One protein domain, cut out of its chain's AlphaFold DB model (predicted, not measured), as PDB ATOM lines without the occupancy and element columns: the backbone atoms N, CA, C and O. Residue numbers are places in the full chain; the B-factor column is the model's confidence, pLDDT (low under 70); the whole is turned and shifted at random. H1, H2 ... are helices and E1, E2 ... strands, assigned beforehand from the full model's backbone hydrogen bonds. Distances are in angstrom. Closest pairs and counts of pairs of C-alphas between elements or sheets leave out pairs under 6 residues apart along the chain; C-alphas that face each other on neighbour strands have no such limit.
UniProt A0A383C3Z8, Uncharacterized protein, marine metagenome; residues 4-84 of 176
ATOM      1  N   ARG A   4      45.907  -7.114  49.966       63.62
ATOM      2  CA  ARG A   4      46.335  -5.934  49.199       63.62
ATOM      3  C   ARG A   4      45.334  -4.816  49.412       63.62
ATOM      4  O   ARG A   4      44.143  -5.012  49.202       63.62
ATOM      5  N   TYR A   5      45.834  -3.652  49.824       66.81
ATOM      6  CA  TYR A   5      45.005  -2.485  50.138       66.81
ATOM      7  C   TYR A   5      43.904  -2.771  51.184       66.81
ATOM      8  O   TYR A   5      42.782  -2.291  51.072       66.81
ATOM      9  N   GLY A   6      44.200  -3.630  52.167       68.44
ATOM     10  CA  GLY A   6      43.244  -4.055  53.200       68.44
ATOM     11  C   GLY A   6      42.248  -5.144  52.775       68.44
ATOM     12  O   GLY A   6      41.631  -5.751  53.646       68.44
ATOM     13  N   ALA A   7      42.134  -5.459  51.481       74.94
ATOM     14  CA  ALA A   7      41.235  -6.490  50.964       74.94
ATOM     15  C   ALA A   7      41.943  -7.848  50.788       74.94
ATOM     16  O   ALA A   7      43.129  -7.915  50.439       74.94
ATOM     17  N   VAL A   8      41.213  -8.937  51.049       80.62
ATOM     18  CA  VAL A   8      41.689 -10.320  50.889       80.62
ATOM     19  C   VAL A   8      41.593 -10.720  49.419       80.62
ATOM     20  O   VAL A   8      40.552 -10.529  48.804       80.62
ATOM     21  N   VAL A   9      42.673 -11.277  48.866       83.19
ATOM     22  CA  VAL A   9      42.677 -11.838  47.506       83.19
ATOM     23  C   VAL A   9      42.202 -13.288  47.567       83.19
ATOM     24  O   VAL A   9      42.811 -14.110  48.255       83.19
ATOM     25  N   THR A  10      41.124 -13.587  46.850       87.44
ATOM     26  CA  THR A  10      40.430 -14.881  46.829       87.44
ATOM     27  C   THR A  10      40.720 -15.702  45.571       87.44
ATOM     28  O   THR A  10      40.515 -16.909  45.577       87.44
ATOM     29  N   GLY A  11      41.195 -15.073  44.491       86.44
ATOM     30  CA  GLY A  11      41.310 -15.685  43.162       86.44
ATOM     31  C   GLY A  11      39.985 -15.722  42.387       86.44
ATOM     32  O   GLY A  11      39.937 -16.227  41.263       86.44
ATOM     33  N   ARG A  12      38.906 -15.174  42.960       90.88
ATOM     34  CA  ARG A  12      37.557 -15.191  42.395       90.88
ATOM     35  C   ARG A  12      37.100 -13.775  42.070       90.88
ATOM     36  O   ARG A  12      37.171 -12.868  42.892       90.88
ATOM     37  N   CYS A  13      36.619 -13.566  40.848       90.62
ATOM     38  CA  CYS A  13      36.097 -12.266  40.435       90.62
ATOM     39  C   CYS A  13      34.819 -11.928  41.218       90.62
ATOM     40  O   CYS A  13      33.833 -12.652  41.107       90.62
ATOM     41  N   THR A  14      34.789 -10.799  41.926       90.06
ATOM     42  CA  THR A  14      33.610 -10.347  42.685       90.06
ATOM     43  C   THR A  14      32.414 -10.037  41.777       90.06
ATOM     44  O   THR A  14      31.273 -10.133  42.205       90.06
ATOM     45  N   THR A  15      32.653  -9.693  40.506       87.81
ATOM     46  CA  THR A  15      31.586  -9.335  39.556       87.81
ATOM     47  C   THR A  15      30.932 -10.543  38.889       87.81
ATOM     48  O   THR A  15      29.717 -10.578  38.768       87.81
ATOM     49  N   CYS A  16      31.718 -11.515  38.409       91.38
ATOM     50  CA  CYS A  16      31.188 -12.657  37.646       91.38
ATOM     51  C   CYS A  16      31.368 -14.014  38.332       91.38
ATOM     52  O   CYS A  16      31.013 -15.035  37.755       91.38
ATOM     53  N   GLY A  17      31.978 -14.055  39.517       91.75
ATOM     54  CA  GLY A  17      32.152 -15.275  40.301       91.75
ATOM     55  C   GLY A  17      33.112 -16.307  39.707       91.75
ATOM     56  O   GLY A  17      33.257 -17.373  40.294       91.75
ATOM     57  N   ARG A  18      33.771 -16.032  38.574       90.81
ATOM     58  CA  ARG A  18      34.730 -16.961  37.956       90.81
ATOM     59  C   ARG A  18      36.057 -16.973  38.713       90.81
ATOM     60  O   ARG A  18      36.593 -15.908  39.030       90.81
ATOM     61  N   GLU A  19      36.588 -18.169  38.944       91.94
ATOM     62  CA  GLU A  19      37.945 -18.390  39.452       91.94
ATOM     63  C   GLU A  19      38.934 -18.291  38.293       91.94
ATOM     64  O   GLU A  19      38.882 -19.050  37.327       91.94
ATOM     65  N   THR A  20      39.781 -17.268  38.320       88.56
ATOM     66  CA  THR A  20      40.705 -16.968  37.224       88.56
ATOM     67  C   THR A  20      41.789 -16.010  37.706       88.56
ATOM     68  O   THR A  20      41.839 -15.636  38.873       88.56
ATOM     69  N   ARG A  21      42.658 -15.552  36.804       87.06
ATOM     70  CA  ARG A  21      43.601 -14.483  37.126       87.06
ATOM     71  C   ARG A  21      42.846 -13.175  37.376       87.06
ATOM     72  O   ARG A  21      42.270 -12.583  36.457       87.06
ATOM     73  N   THR A  22      42.893 -12.722  38.619       88.94
ATOM     74  CA  THR A  22      42.236 -11.512  39.109       88.94
ATOM     75  C   THR A  22      43.237 -10.406  39.436       88.94
ATOM     76  O   THR A  22      44.428 -10.635  39.664       88.94
ATOM     77  N   GLU A  23      42.746  -9.170  39.433       87.44
ATOM     78  CA  GLU A  23      43.476  -7.971  39.831       87.44
ATOM     79  C   GLU A  23      42.630  -7.160  40.818       87.44
ATOM     80  O   GLU A  23      41.401  -7.112  40.713       87.44
ATOM     81  N   MET A  24      43.296  -6.498  41.765       87.25
ATOM     82  CA  MET A  24      42.646  -5.615  42.735       87.25
ATOM     83  C   MET A  24      42.462  -4.231  42.121       87.25
ATOM     84  O   MET A  24      43.441  -3.596  41.725       87.25
ATOM     85  N   ASN A  25      41.220  -3.762  42.063       85.25
ATOM     86  CA  ASN A  25      40.840  -2.532  41.385       85.25
ATOM     87  C   ASN A  25      40.128  -1.569  42.330       85.25
ATOM     88  O   ASN A  25      39.317  -1.975  43.156       85.25
ATOM     89  N   HIS A  26      40.421  -0.276  42.179       85.31
ATOM     90  CA  HIS A  26      39.714   0.783  42.893       85.31
ATOM     91  C   HIS A  26      38.336   1.017  42.262       85.31
ATOM     92  O   HIS A  26      38.272   1.319  41.069       85.31
ATOM     93  N   ILE A  27      37.256   0.960  43.048       85.75
ATOM     94  CA  ILE A  27      35.904   1.333  42.588       85.75
ATOM     95  C   ILE A  27      35.873   2.838  42.285       85.75
ATOM     96  O   ILE A  27      35.519   3.283  41.192       85.75
ATOM     97  N   ILE A  28      36.314   3.638  43.254       84.94
ATOM     98  CA  ILE A  28      36.484   5.081  43.138       84.94
ATOM     99  C   ILE A  28      37.948   5.359  42.828       84.94
ATOM    100  O   ILE A  28      38.847   5.111  43.635       84.94
ATOM    101  N   SER A  29      38.192   5.926  41.645       84.94
ATOM    102  CA  SER A  29      39.550   6.210  41.179       84.94
ATOM    103  C   SER A  29      40.348   7.067  42.172       84.94
ATOM    104  O   SER A  29      39.834   8.043  42.729       84.94
ATOM    105  N   LYS A  30      41.651   6.783  42.287       88.38
ATOM    106  CA  LYS A  30      42.591   7.576  43.101       88.38
ATOM    107  C   LYS A  30      42.547   9.068  42.754       88.38
ATOM    108  O   LYS A  30      42.649   9.906  43.641       88.38
ATOM    109  N   GLY A  31      42.384   9.398  41.470       87.06
ATOM    110  CA  GLY A  31      42.283  10.781  40.997       87.06
ATOM    111  C   GLY A  31      41.065  11.509  41.564       87.06
ATOM    112  O   GLY A  31      41.214  12.609  42.081       87.06
ATOM    113  N   ARG A  32      39.890  10.860  41.550       87.81
ATOM    114  CA  ARG A  32      38.652  11.424  42.109       87.81
ATOM    115  C   ARG A  32      38.755  11.666  43.615       87.81
ATOM    116  O   ARG A  32      38.264  12.685  44.078       87.81
ATOM    117  N   ILE A  33      39.413  10.771  44.356       90.44
ATOM    118  CA  ILE A  33      39.646  10.949  45.801       90.44
ATOM    119  C   ILE A  33      40.622  12.105  46.053       90.44
ATOM    120  O   ILE A  33      40.373  12.948  46.906       90.44
ATOM    121  N   ARG A  34      41.710  12.202  45.275       91.69
ATOM    122  CA  ARG A  34      42.686  13.299  45.404       91.69
ATOM    123  C   ARG A  34      42.077  14.677  45.158       91.69
ATOM    124  O   ARG A  34      42.479  15.625  45.815       91.69
ATOM    125  N   SER A  35      41.126  14.788  44.234       91.06
ATOM    126  CA  SER A  35      40.434  16.046  43.935       91.06
ATOM    127  C   SER A  35      39.170  16.276  44.770       91.06
ATOM    128  O   SER A  35      38.468  17.255  44.537       91.06
ATOM    129  N   ALA A  36      38.811  15.361  45.673       92.12
ATOM    130  CA  ALA A  36      37.605  15.491  46.479       92.12
ATOM    131  C   ALA A  36      37.785  16.567  47.561       92.12
ATOM    132  O   ALA A  36      38.836  16.648  48.207       92.12
ATOM    133  N   GLY A  37      36.740  17.375  47.753       92.44
ATOM    134  CA  GLY A  37      36.628  18.299  48.880       92.44
ATOM    135  C   GLY A  37      36.219  17.583  50.168       92.44
ATOM    136  O   GLY A  37      35.728  16.451  50.120       92.44
ATOM    137  N   ARG A  38      36.381  18.275  51.302       90.19
ATOM    138  CA  ARG A  38      36.166  17.755  52.660       90.19
ATOM    139  C   ARG A  38      34.882  16.938  52.813       90.19
ATOM    140  O   ARG A  38      34.958  15.758  53.114       90.19
ATOM    141  N   ARG A  39      33.724  17.514  52.480       89.25
ATOM    142  CA  ARG A  39      32.414  16.845  52.610       89.25
ATOM    143  C   ARG A  39      32.342  15.493  51.890       89.25
ATOM    144  O   ARG A  39      31.735  14.548  52.381       89.25
ATOM    145  N   THR A  40      32.957  15.385  50.713       90.19
ATOM    146  CA  THR A  40      33.000  14.122  49.962       90.19
ATOM    147  C   THR A  40      33.944  13.127  50.621       90.19
ATOM    148  O   THR A  40      33.634  11.942  50.667       90.19
ATOM    149  N   LEU A  41      35.095  13.585  51.119       90.94
ATOM    150  CA  LEU A  41      36.012  12.732  51.872       90.94
ATOM    151  C   LEU A  41      35.333  12.188  53.132       90.94
ATOM    152  O   LEU A  41      35.435  10.995  53.387       90.94
ATOM    153  N   GLU A  42      34.576  13.030  53.835       88.06
ATOM    154  CA  GLU A  42      33.806  12.652  55.021       88.06
ATOM    155  C   GLU A  42      32.752  11.595  54.709       88.06
ATOM    156  O   GLU A  42      32.705  10.558  55.361       88.06
ATOM    157  N   TYR A  43      31.978  11.800  53.642       88.12
ATOM    158  CA  TYR A  43      31.014  10.805  53.179       88.12
ATOM    159  C   TYR A  43      31.674   9.458  52.839       88.12
ATOM    160  O   TYR A  43      31.150   8.402  53.177       88.12
ATOM    161  N   LEU A  44      32.837   9.476  52.182       87.00
ATOM    162  CA  LEU A  44      33.547   8.254  51.789       87.00
ATOM    163  C   LEU A  44      34.235   7.535  52.955       87.00
ATOM    164  O   LEU A  44      34.509   6.339  52.851       87.00
ATOM    165  N   ALA A  45      34.561   8.267  54.016       86.50
ATOM    166  CA  ALA A  45      35.194   7.754  55.224       86.50
ATOM    167  C   ALA A  45      34.192   7.448  56.349       86.50
ATOM    168  O   ALA A  45      34.604   6.965  57.403       86.50
ATOM    169  N   HIS A  46      32.899   7.683  56.115       82.38
ATOM    170  CA  HIS A  46      31.822   7.327  57.032       82.38
ATOM    171  C   HIS A  46      31.918   5.841  57.427       82.38
ATOM    172  O   HIS A  46      32.085   4.968  56.569       82.38
ATOM    173  N   ASP A  47      31.864   5.565  58.732       75.56
ATOM    174  CA  ASP A  47      32.065   4.244  59.362       75.56
ATOM    175  C   ASP A  47      33.433   3.577  59.120       75.56
ATOM    176  O   ASP A  47      33.592   2.378  59.359       75.56
ATOM    177  N   LEU A  48      34.420   4.311  58.598       77.75
ATOM    178  CA  LEU A  48      35.793   3.824  58.421       77.75
ATOM    179  C   LEU A  48      36.771   4.484  59.400       77.75
ATOM    180  O   LEU A  48      37.774   3.872  59.761       77.75
ATOM    181  N   LEU A  49      36.518   5.738  59.778       77.56
ATOM    182  CA  LEU A  49      37.419   6.555  60.588       77.56
ATOM    183  C   LEU A  49      36.661   7.246  61.728       77.56
ATOM    184  O   LEU A  49      36.041   8.284  61.515       77.56
ATOM    185  N   ASP A  50      36.796   6.724  62.949       72.19
ATOM    186  CA  ASP A  50      36.156   7.293  64.150       72.19
ATOM    187  C   ASP A  50      36.724   8.670  64.546       72.19
ATOM    188  O   ASP A  50      36.041   9.484  65.160       72.19
ATOM    189  N   ARG A  51      37.980   8.963  64.176       71.50
ATOM    190  CA  ARG A  51      38.693  10.219  64.500       71.50
ATOM    191  C   ARG A  51      38.972  11.089  63.280       71.50
ATOM    192  O   ARG A  51      40.003  11.744  63.177       71.50
ATOM    193  N   MET A  52      38.062  11.082  62.314       70.38
ATOM    194  CA  MET A  52      38.255  11.813  61.063       70.38
ATOM    195  C   MET A  52      38.318  13.341  61.243       70.38
ATOM    196  O   MET A  52      38.986  14.024  60.466       70.38
ATOM    197  N   HIS A  53      37.639  13.886  62.258       71.88
ATOM    198  CA  HIS A  53      37.629  15.326  62.539       71.88
ATOM    199  C   HIS A  53      39.021  15.882  62.860       71.88
ATOM    200  O   HIS A  53      39.314  17.011  62.475       71.88
ATOM    201  N   ASP A  54      39.891  15.062  63.449       83.56
ATOM    202  CA  ASP A  54      41.251  15.448  63.831       83.56
ATOM    203  C   ASP A  54      42.262  15.277  62.683       83.56
ATOM    204  O   ASP A  54      43.419  15.680  62.792       83.56
ATOM    205  N   MET A  55      41.843  14.663  61.572       87.69
ATOM    206  CA  MET A  55      42.710  14.347  60.440       87.69
ATOM    207  C   MET A  55      42.660  15.436  59.371       87.69
ATOM    208  O   MET A  55      41.594  15.940  58.990       87.69
ATOM    209  N   SER A  56      43.822  15.729  58.794       91.56
ATOM    210  CA  SER A  56      43.914  16.565  57.600       91.56
ATOM    211  C   SER A  56      43.314  15.867  56.374       91.56
ATOM    212  O   SER A  56      43.298  14.636  56.263       91.56
ATOM    213  N   ASP A  57      42.873  16.651  55.389       92.25
ATOM    214  CA  ASP A  57      42.316  16.120  54.137       92.25
ATOM    215  C   ASP A  57      43.278  15.154  53.427       92.25
ATOM    216  O   ASP A  57      42.851  14.156  52.843       92.25
ATOM    217  N   ASP A  58      44.586  15.412  53.490       91.56
ATOM    218  CA  ASP A  58      45.602  14.564  52.862       91.56
ATOM    219  C   ASP A  58      45.807  13.229  53.578       91.56
ATOM    220  O   ASP A  58      46.137  12.222  52.939       91.56
ATOM    221  N   GLU A  59      45.596  13.181  54.890       89.88
ATOM    222  CA  GLU A  59      45.586  11.929  55.644       89.88
ATOM    223  C   GLU A  59      44.347  11.106  55.307       89.88
ATOM    224  O   GLU A  59      44.474   9.925  54.975       89.88
ATOM    225  N   ILE A  60      43.173  11.743  55.265       90.81
ATOM    226  CA  ILE A  60      41.923  11.079  54.876       90.81
ATOM    227  C   ILE A  60      42.047  10.514  53.452       90.81
ATOM    228  O   ILE A  60      41.749   9.340  53.212       90.81
ATOM    229  N   ARG A  61      42.584  11.293  52.501       92.19
ATOM    230  CA  ARG A  61      42.863  10.826  51.129       92.19
ATOM    231  C   ARG A  61      43.792   9.614  51.110       92.19
ATOM    232  O   ARG A  61      43.540   8.670  50.356       92.19
ATOM    233  N   ARG A  62      44.870   9.623  51.904       89.19
ATOM    234  CA  ARG A  62      45.821   8.501  51.981       89.19
ATOM    235  C   ARG A  62      45.146   7.228  52.480       89.19
ATOM    236  O   ARG A  62      45.345   6.180  51.861       89.19
ATOM    237  N   VAL A  63      44.333   7.318  53.532       88.38
ATOM    238  CA  VAL A  63      43.595   6.169  54.074       88.38
ATOM    239  C   VAL A  63      42.583   5.645  53.058       88.38
ATOM    240  O   VAL A  63      42.598   4.458  52.737       88.38
ATOM    241  N   LEU A  64      41.761   6.519  52.471       88.06
ATOM    242  CA  LEU A  64      40.734   6.117  51.505       88.06
ATOM    243  C   LEU A  64      41.300   5.445  50.246       88.06
ATOM    244  O   LEU A  64      40.642   4.600  49.637       88.06
ATOM    245  N   ILE A  65      42.517   5.810  49.833       87.31
ATOM    246  CA  ILE A  65      43.170   5.223  48.658       87.31
ATOM    247  C   ILE A  65      43.837   3.885  48.985       87.31
ATOM    248  O   ILE A  65      43.801   2.975  48.152       87.31
ATOM    249  N   ASN A  66      44.498   3.782  50.139       83.69
ATOM    250  CA  ASN A  66      45.402   2.665  50.417       83.69
ATOM    251  C   ASN A  66      44.824   1.614  51.365       83.69
ATOM    252  O   ASN A  66      45.276   0.473  51.327       83.69
ATOM    253  N   SER A  67      43.852   1.991  52.189       80.62
ATOM    254  CA  SER A  67      43.424   1.197  53.341       80.62
ATOM    255  C   SER A  67      41.910   1.042  53.445       80.62
ATOM    256  O   SER A  67      41.451   0.424  54.397       80.62
ATOM    257  N   ASN A  68      41.126   1.576  52.500       82.31
ATOM    258  CA  ASN A  68      39.679   1.376  52.466       82.31
ATOM    259  C   ASN A  68      39.335   0.097  51.678       82.31
ATOM    260  O   ASN A  68      39.284   0.155  50.445       82.31
ATOM    261  N   PRO A  69      39.045  -1.038  52.347       77.94
ATOM    262  CA  PRO A  69      38.725  -2.284  51.660       77.94
ATOM    263  C   PRO A  69      37.428  -2.182  50.852       77.94
ATOM    264  O   PRO A  69      37.308  -2.843  49.829       77.94
ATOM    265  N   ARG A  70      36.482  -1.312  51.243       83.00
ATOM    266  CA  ARG A  70      35.220  -1.103  50.510       83.00
ATOM    267  C   ARG A  70      35.447  -0.457  49.145       83.00
ATOM    268  O   ARG A  70      34.614  -0.578  48.259       83.00
ATOM    269  N   ASN A  71      36.573   0.234  48.973       85.94
ATOM    270  CA  ASN A  71      36.941   0.861  47.711       85.94
ATOM    271  C   ASN A  71      37.776  -0.062  46.807       85.94
ATOM    272  O   ASN A  71      38.202   0.369  45.737       85.94
ATOM    273  N   ILE A  72      38.040  -1.306  47.216       86.94
ATOM    274  CA  ILE A  72      38.884  -2.251  46.482       86.94
ATOM    275  C   ILE A  72      38.079  -3.503  46.159       86.94
ATOM    276  O   ILE A  72      37.549  -4.156  47.049       86.94
ATOM    277  N   VAL A  73      38.040  -3.872  44.883       88.44
ATOM    278  CA  VAL A  73      37.350  -5.074  44.407       88.44
ATOM    279  C   VAL A  73      38.287  -5.962  43.616       88.44
ATOM    280  O   VAL A  73      39.147  -5.490  42.870       88.44
ATOM    281  N   GLU A  74      38.107  -7.266  43.767       90.12
ATOM    282  CA  GLU A  74      38.843  -8.264  43.014       90.12
ATOM    283  C   GLU A  74      38.106  -8.557  41.705       90.12
ATOM    284  O   GLU A  74      36.969  -9.022  41.696       90.12
ATOM    285  N   MET A  75      38.733  -8.271  40.566       91.00
ATOM    286  CA  MET A  75      38.083  -8.420  39.263       91.00
ATOM    287  C   MET A  75      38.957  -9.195  38.289       91.00
ATOM    288  O   MET A  75      40.170  -9.000  38.227       91.00
ATOM    289  N   CYS A  76      38.336 -10.048  37.473       91.25
ATOM    290  CA  CYS A  76      39.016 -10.640  36.327       91.25
ATOM    291  C   CYS A  76      39.271  -9.584  35.244       91.25
ATOM    292  O   CYS A  76      38.584  -8.560  35.160       91.25
ATOM    293  N   ARG A  77      40.229  -9.863  34.354       87.19
ATOM    294  CA  ARG A  77      40.600  -8.953  33.258       87.19
ATOM    295  C   ARG A  77      39.418  -8.582  32.357       87.19
ATOM    296  O   ARG A  77      39.371  -7.467  31.847       87.19
ATOM    297  N   GLU A  78      38.479  -9.499  32.139       88.25
ATOM    298  CA  GLU A  78      37.307  -9.256  31.295       88.25
ATOM    299  C   GLU A  78      36.330  -8.264  31.936       88.25
ATOM    300  O   GLU A  78      35.970  -7.277  31.299       88.25
ATOM    301  N   CYS A  79      35.975  -8.460  33.208       87.62
ATOM    302  CA  CYS A  79      35.126  -7.522  33.941       87.62
ATOM    303  C   CYS A  79      35.833  -6.175  34.150       87.62
ATOM    304  O   CYS A  79      35.216  -5.125  33.991       87.62
ATOM    305  N   HIS A  80      37.144  -6.174  34.424       85.75
ATOM    306  CA  HIS A  80      37.918  -4.937  34.561       85.75
ATOM    307  C   HIS A  80      37.848  -4.091  33.276       85.75
ATOM    308  O   HIS A  80      37.660  -2.873  33.348       85.75
ATOM    309  N   ARG A  81      37.888  -4.722  32.089       83.19
ATOM    310  CA  ARG A  81      37.799  -4.021  30.793       83.19
ATOM    311  C   ARG A  81      36.505  -3.237  30.578       83.19
ATOM    312  O   ARG A  81      36.514  -2.318  29.755       83.19
ATOM    313  N   GLN A  82      35.437  -3.626  31.270       82.12
ATOM    314  CA  GLN A  82      34.102  -3.037  31.164       82.12
ATOM    315  C   GLN A  82      33.900  -1.863  32.129       82.12
ATOM    316  O   GLN A  82      32.909  -1.153  32.026       82.12
ATOM    317  N   THR A  83      34.838  -1.622  33.049       79.56
ATOM    318  CA  THR A  83      34.743  -0.483  33.966       79.56
ATOM    319  C   THR A  83      35.009   0.839  33.245       79.56
ATOM    320  O   THR A  83      35.914   0.939  32.410       79.56
ATOM    321  N   ASP A  84      34.294   1.894  33.642       68.94
ATOM    322  CA  ASP A  84      34.509   3.262  33.150       68.94
ATOM    323  C   ASP A  84      35.965   3.711  33.274       68.94
ATOM    324  O   ASP A  84      36.485   4.435  32.422       68.94
TER     325      ASP A  84
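What this domain is: This is residues 4 to 84 of the 176 residues of an uncharacterized protein of marine metagenome (UniProt A0A383C3Z8). The model is an elongated body with two lobes: at one end a ribbon of two strands, E1 and E2, with the short helix H4 following on from E2, and at the other end a small cluster of three helices in which H3 packs on both H1 and H2. The unnamed stretch of residues 4 to 21 loops past the strand lobe before E1 begins. The printed part has 81 residues, with four named helices and two named strands in the order E1, H1, H2, H3, E2, H4; the sheet, of order E1 - E2, is antiparallel. The class is mixed, helices and strands, though only 38 residues, under half, are in named elements. The whole is only just compact, close to loose, with a radius of gyration of the C-alphas of 14.0 A and spans of 42 by 23 by 15 A.

How they stand to each other: After residues 4 to 21, E1, residues 22 to 26, is the antiparallel neighbour of E2, residues 72 to 76, at 144 degrees between their directions. N 23 and O 75 are 2.8 A apart and N 73 and O 25 are 2.9 A apart, both within hydrogen-bond range. H1, residues 30 to 34, touches H3, residues 57 to 66; their closest C-alphas, of Lys 30 and Ile 65, are 6.1 A apart. H2, residues 38 to 45, is close to H1 but not clearly touching, with the closest C-alphas, of Ile 33 and Leu 41, 7.3 A apart. H2 and H3 touch at a shallow tilt of 30 degrees, running the same way; their closest C-alphas, of Arg 38 and Asp 57, are 6.5 A apart. E1 and H3 are only just apart, at 8.1 A. H4, residues 77 to 81, touches no helix; its closest C-alpha to E1 is that of Arg 77, 6.6 A from that of Thr 22. In H1, H2, H3 and H4, every O i to N i+4 pair is within hydrogen-bond range.

Where its parts are: E1 begins at C-alpha 22, (42.236, -11.512, 39.109), and spans 13.1 A. H1 spans 6.2 A and H2 10.4 A. H3, the longest helix, begins at C-alpha 57, (42.316, 16.120, 54.137), and spans 14.3 A. E2 spans 13.2 A, and H4, of 6.2 A, ends at C-alpha 81, (37.799, -4.021, 30.793).

The domain as a whole: The two C-alphas farthest apart, of Arg 18 and Asp 54, are 42.0 A from each other. The printed part has no cut. The link from H2 to H3, 11 residues, is long; the other links between named elements are tight. The mean pLDDT of the printed part is 85.3, and it is under 70 in residues 4 to 6 and residue 84.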